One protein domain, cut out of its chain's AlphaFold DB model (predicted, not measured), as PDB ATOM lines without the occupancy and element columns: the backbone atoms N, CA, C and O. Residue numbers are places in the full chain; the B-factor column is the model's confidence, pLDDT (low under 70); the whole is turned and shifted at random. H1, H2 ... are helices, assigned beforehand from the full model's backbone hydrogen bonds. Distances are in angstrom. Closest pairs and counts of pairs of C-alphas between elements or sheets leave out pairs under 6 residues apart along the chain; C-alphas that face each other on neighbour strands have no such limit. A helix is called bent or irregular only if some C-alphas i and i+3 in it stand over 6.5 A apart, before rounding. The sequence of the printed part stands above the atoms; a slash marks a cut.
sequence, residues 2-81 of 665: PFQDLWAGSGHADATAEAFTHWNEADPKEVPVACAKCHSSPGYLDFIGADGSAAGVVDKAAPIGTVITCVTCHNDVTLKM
ATOM      1  N   PRO A   2     100.023-100.298  21.418       82.00
ATOM      2  CA  PRO A   2     101.444-100.660  21.436       82.00
ATOM      3  C   PRO A   2     102.168-100.004  22.625       82.00
ATOM      4  O   PRO A   2     101.840 -98.875  22.977       82.00
ATOM      5  N   PHE A   3     103.117-100.715  23.244       92.56
ATOM      6  CA  PHE A   3     103.939-100.258  24.383       92.56
ATOM      7  C   PHE A   3     103.192 -99.896  25.681       92.56
ATOM      8  O   PHE A   3     103.818 -99.432  26.628       92.56
ATOM      9  N   GLN A   4     101.881-100.140  25.761       91.06
ATOM     10  CA  GLN A   4     101.076 -99.823  26.944       91.06
ATOM     11  C   GLN A   4     101.571-100.542  28.203       91.06
ATOM     12  O   GLN A   4     101.694 -99.907  29.244       91.06
ATOM     13  N   ASP A   5     101.893-101.832  28.096       92.81
ATOM     14  CA  ASP A   5     102.368-102.620  29.238       92.81
ATOM     15  C   ASP A   5     103.755-102.154  29.708       92.81
ATOM     16  O   ASP A   5     104.011-102.096  30.906       92.81
ATOM     17  N   LEU A   6     104.626-101.744  28.774       93.69
ATOM     18  CA  LEU A   6     105.931-101.160  29.105       93.69
ATOM     19  C   LEU A   6     105.774 -99.824  29.837       93.69
ATOM     20  O   LEU A   6     106.421 -99.616  30.858       93.69
ATOM     21  N   TRP A   7     104.889 -98.947  29.352       95.75
ATOM     22  CA  TRP A   7     104.624 -97.665  30.006       95.75
ATOM     23  C   TRP A   7     104.010 -97.838  31.392       95.75
ATOM     24  O   TRP A   7     104.402 -97.137  32.319       95.75
ATOM     25  N   ALA A   8     103.078 -98.783  31.550       93.94
ATOM     26  CA  ALA A   8     102.424 -99.059  32.827       93.94
ATOM     27  C   ALA A   8     103.409 -99.497  33.926       93.94
ATOM     28  O   ALA A   8     103.137 -99.263  35.098       93.94
ATOM     29  N   GLY A   9     104.542-100.104  33.555       94.06
ATOM     30  CA  GLY A   9     105.629-100.445  34.477       94.06
ATOM     31  C   GLY A   9     106.661 -99.332  34.700       94.06
ATOM     32  O   GLY A   9     107.602 -99.536  35.459       94.06
ATOM     33  N   SER A  10     106.530 -98.182  34.034       95.75
ATOM     34  CA  SER A  10     107.497 -97.085  34.127       95.75
ATOM     35  C   SER A  10     107.238 -96.173  35.329       95.75
ATOM     36  O   SER A  10     106.095 -95.986  35.752       95.75
ATOM     37  N   GLY A  11     108.286 -95.496  35.809       94.69
ATOM     38  CA  GLY A  11     108.165 -94.516  36.898       94.69
ATOM     39  C   GLY A  11     107.237 -93.334  36.587       94.69
ATOM     40  O   GLY A  11     106.723 -92.702  37.499       94.69
ATOM     41  N   HIS A  12     106.963 -93.050  35.311       95.88
ATOM     42  CA  HIS A  12     106.016 -92.011  34.897       95.88
ATOM     43  C   HIS A  12     104.544 -92.418  35.026       95.88
ATOM     44  O   HIS A  12     103.685 -91.537  35.059       95.88
ATOM     45  N   ALA A  13     104.254 -93.720  35.094       96.06
ATOM     46  CA  ALA A  13     102.915 -94.261  35.313       96.06
ATOM     47  C   ALA A  13     102.686 -94.725  36.763       96.06
ATOM     48  O   ALA A  13     101.569 -95.118  37.105       96.06
ATOM     49  N   ASP A  14     103.718 -94.678  37.610       96.44
ATOM     50  CA  ASP A  14     103.646 -95.115  39.001       96.44
ATOM     51  C   ASP A  14     102.861 -94.114  39.859       96.44
ATOM     52  O   ASP A  14     103.407 -93.168  40.421       96.44
ATOM     53  N   ALA A  15     101.559 -94.353  40.002       95.31
ATOM     54  CA  ALA A  15     100.667 -93.533  40.822       95.31
ATOM     55  C   ALA A  15     100.980 -93.573  42.331       95.31
ATOM     56  O   ALA A  15     100.329 -92.858  43.095       95.31
ATOM     57  N   THR A  16     101.930 -94.406  42.768       96.12
ATOM     58  CA  THR A  16     102.392 -94.481  44.161       96.12
ATOM     59  C   THR A  16     103.689 -93.713  44.404       96.12
ATOM     60  O   THR A  16     104.063 -93.513  45.558       96.12
ATOM     61  N   ALA A  17     104.363 -93.259  43.342       95.38
ATOM     62  CA  ALA A  17     105.609 -92.523  43.460       95.38
ATOM     63  C   ALA A  17     105.390 -91.153  44.114       95.38
ATOM     64  O   ALA A  17     104.445 -90.435  43.781       95.38
ATOM     65  N   GLU A  18     106.345 -90.742  44.957       93.19
ATOM     66  CA  GLU A  18     106.327 -89.447  45.656       93.19
ATOM     67  C   GLU A  18     106.100 -88.268  44.698       93.19
ATOM     68  O   GLU A  18     105.402 -87.312  45.029       93.19
ATOM     69  N   ALA A  19     106.610 -88.371  43.468       93.81
ATOM     70  CA  ALA A  19     106.399 -87.377  42.423       93.81
ATOM     71  C   ALA A  19     104.910 -87.097  42.128       93.81
ATOM     72  O   ALA A  19     104.590 -85.996  41.697       93.81
ATOM     73  N   PHE A  20     103.996 -88.038  42.353       96.62
ATOM     74  CA  PHE A  20     102.565 -87.860  42.078       96.62
ATOM     75  C   PHE A  20     101.704 -87.868  43.344       96.62
ATOM     76  O   PHE A  20     100.560 -87.413  43.308       96.62
ATOM     77  N   THR A  21     102.243 -88.346  44.469       96.81
ATOM     78  CA  THR A  21     101.498 -88.476  45.728       96.81
ATOM     79  C   THR A  21     101.785 -87.382  46.750       96.81
ATOM     80  O   THR A  21     101.028 -87.279  47.715       96.81
ATOM     81  N   HIS A  22     102.813 -86.547  46.547       95.25
ATOM     82  CA  HIS A  22     103.249 -85.531  47.518       95.25
ATOM     83  C   HIS A  22     102.104 -84.650  48.054       95.25
ATOM     84  O   HIS A  22     102.042 -84.337  49.241       95.25
ATOM     85  N   TRP A  23     101.154 -84.277  47.191       97.19
ATOM     86  CA  TRP A  23     100.045 -83.377  47.534       97.19
ATOM     87  C   TRP A  23      98.746 -84.090  47.937       97.19
ATOM     88  O   TRP A  23      97.724 -83.432  48.129       97.19
ATOM     89  N   ASN A  24      98.750 -85.418  48.105       96.25
ATOM     90  CA  ASN A  24      97.536 -86.176  48.443       96.25
ATOM     91  C   ASN A  24      96.929 -85.786  49.800       96.25
ATOM     92  O   ASN A  24      95.717 -85.911  49.990       96.25
ATOM     93  N   GLU A  25      97.756 -85.288  50.721       95.81
ATOM     94  CA  GLU A  25      97.337 -84.796  52.040       95.81
ATOM     95  C   GLU A  25      97.467 -83.272  52.194       95.81
ATOM     96  O   GLU A  25      97.353 -82.754  53.305       95.81
ATOM     97  N   ALA A  26      97.683 -82.540  51.094       93.75
ATOM     98  CA  ALA A  26      97.666 -81.079  51.100       93.75
ATOM     99  C   ALA A  26      96.235 -80.527  51.262       93.75
ATOM    100  O   ALA A  26      95.253 -81.229  51.022       93.75
ATOM    101  N   ASP A  27      96.112 -79.256  51.648       92.75
ATOM    102  CA  ASP A  27      94.837 -78.530  51.674       92.75
ATOM    103  C   ASP A  27      94.998 -77.170  50.961       92.75
ATOM    104  O   ASP A  27      95.729 -76.314  51.472       92.75
ATOM    105  N   PRO A  28      94.378 -76.955  49.780       94.50
ATOM    106  CA  PRO A  28      93.553 -77.909  49.025       94.50
ATOM    107  C   PRO A  28      94.346 -79.113  48.473       94.50
ATOM    108  O   PRO A  28      95.550 -79.035  48.234       94.50
ATOM    109  N   LYS A  29      93.644 -80.234  48.242       96.62
ATOM    110  CA  LYS A  29      94.185 -81.484  47.665       96.62
ATOM    111  C   LYS A  29      94.403 -81.365  46.153       96.62
ATOM    112  O   LYS A  29      93.673 -81.954  45.354       96.62
ATOM    113  N   GLU A  30      95.397 -80.583  45.763       97.31
ATOM    114  CA  GLU A  30      95.752 -80.310  44.368       97.31
ATOM    115  C   GLU A  30      97.269 -80.224  44.186       97.31
ATOM    116  O   GLU A  30      98.005 -79.881  45.109       97.31
ATOM    117  N   VAL A  31      97.741 -80.522  42.975       97.81
ATOM    118  CA  VAL A  31      99.125 -80.269  42.576       97.81
ATOM    119  C   VAL A  31      99.244 -78.779  42.232       97.81
ATOM    120  O   VAL A  31      98.623 -78.334  41.261       97.81
ATOM    121  N   PRO A  32     100.032 -77.980  42.974       97.31
ATOM    122  CA  PRO A  32     100.101 -76.539  42.774       97.31
ATOM    123  C   PRO A  32     100.609 -76.166  41.381       97.31
ATOM    124  O   PRO A  32     101.447 -76.869  40.816       97.31
ATOM    125  N   VAL A  33     100.193 -74.997  40.881       96.94
ATOM    126  CA  VAL A  33     100.596 -74.430  39.574       96.94
ATOM    127  C   VAL A  33     102.098 -74.582  39.300       96.94
ATOM    128  O   VAL A  33     102.503 -75.098  38.262       96.94
ATOM    129  N   ALA A  34     102.940 -74.211  40.270       95.19
ATOM    130  CA  ALA A  34     104.397 -74.238  40.132       95.19
ATOM    131  C   ALA A  34     105.010 -75.652  40.010       95.19
ATOM    132  O   ALA A  34     106.202 -75.772  39.726       95.19
ATOM    133  N   CYS A  35     104.228 -76.705  40.265       96.19
ATOM    134  CA  CYS A  35     104.650 -78.109  40.241       96.19
ATOM    135  C   CYS A  35     103.899 -78.923  39.173       96.19
ATOM    136  O   CYS A  35     104.425 -79.902  38.643       96.19
ATOM    137  N   ALA A  36     102.687 -78.501  38.810       97.31
ATOM    138  CA  ALA A  36     101.774 -79.250  37.958       97.31
ATOM    139  C   ALA A  36     102.332 -79.563  36.560       97.31
ATOM    140  O   ALA A  36     102.006 -80.629  36.036       97.31
ATOM    141  N   LYS A  37     103.218 -78.718  35.999       96.00
ATOM    142  CA  LYS A  37     103.878 -78.958  34.695       96.00
ATOM    143  C   LYS A  37     104.475 -80.365  34.595       96.00
ATOM    144  O   LYS A  37     104.333 -81.003  33.564       96.00
ATOM    145  N   CYS A  38     105.153 -80.837  35.640       96.44
ATOM    146  CA  CYS A  38     105.932 -82.082  35.587       96.44
ATOM    147  C   CYS A  38     105.405 -83.186  36.499       96.44
ATOM    148  O   CYS A  38     105.834 -84.329  36.387       96.44
ATOM    149  N   HIS A  39     104.452 -82.856  37.364       96.94
ATOM    150  CA  HIS A  39     103.872 -83.776  38.337       96.94
ATOM    151  C   HIS A  39     102.407 -84.122  38.029       96.94
ATOM    152  O   HIS A  39     101.694 -84.626  38.889       96.94
ATOM    153  N   SER A  40     101.924 -83.830  36.815       97.12
ATOM    154  CA  SER A  40     100.565 -84.178  36.390       97.12
ATOM    155  C   SER A  40     100.418 -84.143  34.861       97.12
ATOM    156  O   SER A  40     100.982 -83.268  34.201       97.12
ATOM    157  N   SER A  41      99.617 -85.046  34.276       97.38
ATOM    158  CA  SER A  41      99.254 -84.936  32.849       97.38
ATOM    159  C   SER A  41      98.519 -83.627  32.523       97.38
ATOM    160  O   SER A  41      98.907 -82.985  31.547       97.38
ATOM    161  N   PRO A  42      97.494 -83.195  33.291       97.44
ATOM    162  CA  PRO A  42      96.777 -81.956  32.991       97.44
ATOM    163  C   PRO A  42      97.676 -80.722  33.025       97.44
ATOM    164  O   PRO A  42      97.595 -79.907  32.117       97.44
ATOM    165  N   GLY A  43      98.571 -80.607  34.011       97.56
ATOM    166  CA  GLY A  43      99.466 -79.455  34.114       97.56
ATOM    167  C   GLY A  43     100.491 -79.382  32.985       97.56
ATOM    168  O   GLY A  43     100.818 -78.289  32.537       97.56
ATOM    169  N   TYR A  44     100.976 -80.518  32.469       97.56
ATOM    170  CA  TYR A  44     101.822 -80.499  31.272       97.56
ATOM    171  C   TYR A  44     101.039 -80.068  30.027       97.56
ATOM    172  O   TYR A  44     101.551 -79.283  29.234       97.56
ATOM    173  N   LEU A  45      99.816 -80.587  29.841       97.81
ATOM    174  CA  LEU A  45      98.960 -80.243  28.699       97.81
ATOM    175  C   LEU A  45      98.571 -78.761  28.700       97.81
ATOM    176  O   LEU A  45      98.597 -78.153  27.634       97.81
ATOM    177  N   ASP A  46      98.288 -78.209  29.879       97.44
ATOM    178  CA  ASP A  46      98.093 -76.777  30.114       97.44
ATOM    179  C   ASP A  46      99.367 -76.000  29.735       97.44
ATOM    180  O   ASP A  46      99.350 -75.176  28.830       97.44
ATOM    181  N   PHE A  47     100.528 -76.386  30.281       97.25
ATOM    182  CA  PHE A  47     101.803 -75.726  29.967       97.25
ATOM    183  C   PHE A  47     102.105 -75.638  28.467       97.25
ATOM    184  O   PHE A  47     102.646 -74.639  27.998       97.25
ATOM    185  N   ILE A  48     101.807 -76.682  27.694       96.56
ATOM    186  CA  ILE A  48     102.062 -76.672  26.247       96.56
ATOM    187  C   ILE A  48     100.895 -76.081  25.435       96.56
ATOM    188  O   ILE A  48     101.012 -75.981  24.215       96.56
ATOM    189  N   GLY A  49      99.774 -75.719  26.067       96.06
ATOM    190  CA  GLY A  49      98.553 -75.239  25.409       96.06
ATOM    191  C   GLY A  49      97.804 -76.316  24.614       96.06
ATOM    192  O   GLY A  49      97.047 -76.010  23.691       96.06
ATOM    193  N   ALA A  50      98.023 -77.598  24.918       96.31
ATOM    194  CA  ALA A  50      97.360 -78.711  24.231       96.31
ATOM    195  C   ALA A  50      95.907 -78.918  24.683       96.31
ATOM    196  O   ALA A  50      95.145 -79.586  23.981       96.31
ATOM    197  N   ASP A  51      95.509 -78.353  25.822       93.88
ATOM    198  CA  ASP A  51      94.118 -78.319  26.288       93.88
ATOM    199  C   ASP A  51      93.347 -77.069  25.803       93.88
ATOM    200  O   ASP A  51      92.159 -76.921  26.098       93.88
ATOM    201  N   GLY A  52      94.002 -76.201  25.020       93.62
ATOM    202  CA  GLY A  52      93.462 -74.937  24.520       93.62
ATOM    203  C   GLY A  52      93.807 -73.710  25.371       93.62
ATOM    204  O   GLY A  52      93.366 -72.614  25.013       93.62
ATOM    205  N   SER A  53      94.566 -73.870  26.461       94.81
ATOM    206  CA  SER A  53      95.101 -72.763  27.259       94.81
ATOM    207  C   SER A  53      96.278 -72.046  26.575       94.81
ATOM    208  O   SER A  53      96.691 -72.379  25.455       94.81
ATOM    209  N   ALA A  54      96.794 -71.001  27.226       94.31
ATOM    210  CA  ALA A  54      97.953 -70.271  26.732       94.31
ATOM    211  C   ALA A  54      99.242 -71.080  26.963       94.31
ATOM    212  O   ALA A  54      99.607 -71.385  28.091       94.31
ATOM    213  N   ALA A  55      99.982 -71.373  25.892       94.38
ATOM    214  CA  ALA A  55     101.250 -72.088  26.004       94.38
ATOM    215  C   ALA A  55     102.320 -71.279  26.768       94.38
ATOM    216  O   ALA A  55     102.401 -70.054  26.663       94.38
ATOM    217  N   GLY A  56     103.199 -71.992  27.472       93.12
ATOM    218  CA  GLY A  56     104.329 -71.456  28.234       93.12
ATOM    219  C   GLY A  56     104.031 -71.182  29.710       93.12
ATOM    220  O   GLY A  56     104.949 -70.842  30.457       93.12
ATOM    221  N   VAL A  57     102.787 -71.360  30.155       95.06
ATOM    222  CA  VAL A  57     102.362 -71.140  31.540       95.06
ATOM    223  C   VAL A  57     101.408 -72.248  31.973       95.06
ATOM    224  O   VAL A  57     100.699 -72.813  31.157       95.06
ATOM    225  N   VAL A  58     101.431 -72.596  33.257       96.38
ATOM    226  CA  VAL A  58     100.373 -73.410  33.860       96.38
ATOM    227  C   VAL A  58      99.389 -72.438  34.497       96.38
ATOM    228  O   VAL A  58      99.763 -71.706  35.414       96.38
ATOM    229  N   ASP A  59      98.155 -72.407  34.012       92.50
ATOM    230  CA  ASP A  59      97.169 -71.398  34.405       92.50
ATOM    231  C   ASP A  59      96.494 -71.728  35.746       92.50
ATOM    232  O   ASP A  59      96.013 -70.836  36.453       92.50
ATOM    233  N   LYS A  60      96.439 -73.013  36.118       94.75
ATOM    234  CA  LYS A  60      95.739 -73.482  37.327       94.75
ATOM    235  C   LYS A  60      96.378 -74.719  37.946       94.75
ATOM    236  O   LYS A  60      97.118 -75.458  37.302       94.75
ATOM    237  N   ALA A  61      96.081 -74.951  39.221       97.12
ATOM    238  CA  ALA A  61      96.483 -76.178  39.894       97.12
ATOM    239  C   ALA A  61      95.872 -77.405  39.195       97.12
ATOM    240  O   ALA A  61      94.757 -77.352  38.663       97.12
ATOM    241  N   ALA A  62      96.612 -78.510  39.187       96.69
ATOM    242  CA  ALA A  62      96.169 -79.760  38.588       96.69
ATOM    243  C   ALA A  62      95.564 -80.697  39.646       96.69
ATOM    244  O   ALA A  62      95.973 -80.671  40.809       96.69
ATOM    245  N   PRO A  63      94.605 -81.559  39.272       96.69
ATOM    246  CA  PRO A  63      94.052 -82.536  40.202       96.69
ATOM    247  C   PRO A  63      95.109 -83.560  40.647       96.69
ATOM    248  O   PRO A  63      95.935 -84.009  39.845       96.69
ATOM    249  N   ILE A  64      95.036 -83.973  41.918       96.31
ATOM    250  CA  ILE A  64      95.783 -85.132  42.436       96.31
ATOM    251  C   ILE A  64      95.305 -86.444  41.792       96.31
ATOM    252  O   ILE A  64      94.273 -86.490  41.119       96.31
ATOM    253  N   GLY A  65      96.050 -87.529  42.016       94.88
ATOM    254  CA  GLY A  65      95.714 -88.853  41.474       94.88
ATOM    255  C   GLY A  65      95.933 -88.969  39.963       94.88
ATOM    256  O   GLY A  65      95.403 -89.883  39.331       94.88
ATOM    257  N   THR A  66      96.697 -88.045  39.377       95.50
ATOM    258  CA  THR A  66      97.121 -88.104  37.976       95.50
ATOM    259  C   THR A  66      98.611 -88.411  37.883       95.50
ATOM    260  O   THR A  66      99.390 -88.047  38.755       95.50
ATOM    261  N   VAL A  67      98.994 -89.090  36.805       96.50
ATOM    262  CA  VAL A  67     100.382 -89.424  36.456       96.50
ATOM    263  C   VAL A  67     100.688 -88.893  35.056       96.50
ATOM    264  O   VAL A  67      99.845 -88.204  34.468       96.50
ATOM    265  N   ILE A  68     101.851 -89.209  34.483       96.81
ATOM    266  CA  ILE A  68     102.139 -88.925  33.072       96.81
ATOM    267  C   ILE A  68     101.546 -90.041  32.200       96.81
ATOM    268  O   ILE A  68     101.708 -91.235  32.459       96.81
ATOM    269  N   THR A  69     100.824 -89.655  31.151       94.56
ATOM    270  CA  THR A  69     100.079 -90.581  30.288       94.56
ATOM    271  C   THR A  69     100.497 -90.432  28.829       94.56
ATOM    272  O   THR A  69     101.231 -89.517  28.460       94.56
ATOM    273  N   CYS A  70     100.009 -91.318  27.956       94.69
ATOM    274  CA  CYS A  70     100.362 -91.295  26.537       94.69
ATOM    275  C   CYS A  70     100.059 -89.934  25.885       94.69
ATOM    276  O   CYS A  70     100.880 -89.415  25.133       94.69
ATOM    277  N   VAL A  71      98.904 -89.331  26.198       94.62
ATOM    278  CA  VAL A  71      98.472 -88.055  25.597       94.62
ATOM    279  C   VAL A  71      99.355 -86.875  26.012       94.62
ATOM    280  O   VAL A  71      99.464 -85.911  25.256       94.62
ATOM    281  N   THR A  72     100.054 -86.967  27.149       95.12
ATOM    282  CA  THR A  72     101.014 -85.947  27.594       95.12
ATOM    283  C   THR A  72     102.108 -85.722  26.552       95.12
ATOM    284  O   THR A  72     102.473 -84.585  26.267       95.12
ATOM    285  N   CYS A  73     102.591 -86.803  25.935       94.88
ATOM    286  CA  CYS A  73     103.687 -86.768  24.966       94.88
ATOM    287  C   CYS A  73     103.250 -87.020  23.513       94.88
ATOM    288  O   CYS A  73     104.050 -86.806  22.602       94.88
ATOM    289  N   HIS A  74     102.019 -87.490  23.292       94.94
ATOM    290  CA  HIS A  74     101.456 -87.784  21.974       94.94
ATOM    291  C   HIS A  74     100.218 -86.928  21.705       94.94
ATOM    292  O   HIS A  74      99.087 -87.336  21.969       94.94
ATOM    293  N   ASN A  75     100.448 -85.740  21.151       95.56
ATOM    294  CA  ASN A  75      99.408 -84.806  20.719       95.56
ATOM    295  C   ASN A  75      99.943 -83.881  19.606       95.56
ATOM    296  O   ASN A  75     101.147 -83.837  19.347       95.56
ATOM    297  N   ASP A  76      99.060 -83.117  18.963       95.50
ATOM    298  CA  ASP A  76      99.415 -82.278  17.808       95.50
ATOM    299  C   ASP A  76     100.422 -81.159  18.120       95.50
ATOM    300  O   ASP A  76     101.151 -80.724  17.223       95.50
ATOM    301  N   VAL A  77     100.490 -80.706  19.378       96.12
ATOM    302  CA  VAL A  77     101.447 -79.683  19.830       96.12
ATOM    303  C   VAL A  77     102.840 -80.291  19.966       96.12
ATOM    304  O   VAL A  77     103.803 -79.833  19.354       96.12
ATOM    305  N   THR A  78     102.949 -81.376  20.729       95.06
ATOM    306  CA  THR A  78     104.224 -82.051  21.008       95.06
ATOM    307  C   THR A  78     104.879 -82.681  19.779       95.06
ATOM    308  O   THR A  78     106.090 -82.912  19.792       95.06
ATOM    309  N   LEU A  79     104.117 -82.947  18.712       93.88
ATOM    310  CA  LEU A  79     104.652 -83.370  17.413       93.88
ATOM    311  C   LEU A  79     105.456 -82.271  16.703       93.88
ATOM    312  O   LEU A  79     106.307 -82.594  15.878       93.88
ATOM    313  N   LYS A  80     105.186 -80.999  17.011       94.56
ATOM    314  CA  LYS A  80     105.820 -79.821  16.394       94.56
ATOM    315  C   LYS A  80     106.810 -79.121  17.327       94.56
ATOM    316  O   LYS A  80     107.368 -78.096  16.956       94.56
ATOM    317  N   MET A  81     107.002 -79.642  18.537       95.31
ATOM    318  CA  MET A  81     107.891 -79.060  19.536       95.31
ATOM    319  C   MET A  81     109.352 -79.303  19.152       95.31
ATOM    320  O   MET A  81     109.775 -80.453  19.054       95.31
TER     321      MET A  81
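This is residues 2 to 81 of the 665 residues of an uncharacterized protein of Chloroflexi bacterium (UniProt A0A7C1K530). Little regular structure is present: loops make most of this flat domain, with H3 and H4 as a steep corner near the middle, residues 48 to 69 looping round them, and H5 packed on H4. H1 lies off at one edge. The 80 printed residues hold five named helices, H1 to H5, and no named strand; the class is all helix, with 27 residues in named elements. It is compact, radius of gyration of the C-alphas 12.7 A, spanning 36 by 33 by 13 A.

H1, residues 4 to 8, touches no helix. H2, residues 18 to 21, is close but not clearly touching H3, residues 33 to 39; their closest C-alphas, Phe 20 and His 39, are 5.7 A apart. H3 and H4, residues 41 to 47, touch only at the corner, closest C-alphas Lys 37 and Tyr 44 at 4.3 A, at a steep tilt of 54 degrees, opposite ways. H4 touches H5, residues 70 to 73, closest C-alphas Ser 41 and Thr 72 at 5.6 A. Every O i to N i+4 pair is within hydrogen-bond range in H1 and H4, but 1 of 3 in H3, with 2 of 4 O i to N i+3 pairs; H2 and H5 are too short for an O i to N i+4 pair.

H1 begins at C-alpha 4 (101.076, -99.823, 26.944). H3 and H4 each measure 10.0 A; H3 is irregular, C-alphas 34 and 37 being 7.2 A apart. H5 ends at C-alpha 73 (103.687, -86.768, 24.966).

The farthest C-alphas, Pro 2 and Asp 27, are 38.0 A apart. The links H2 to H3 and H4 to H5 are long. The printed part has no cut, and no printed residue is under 70 in pLDDT.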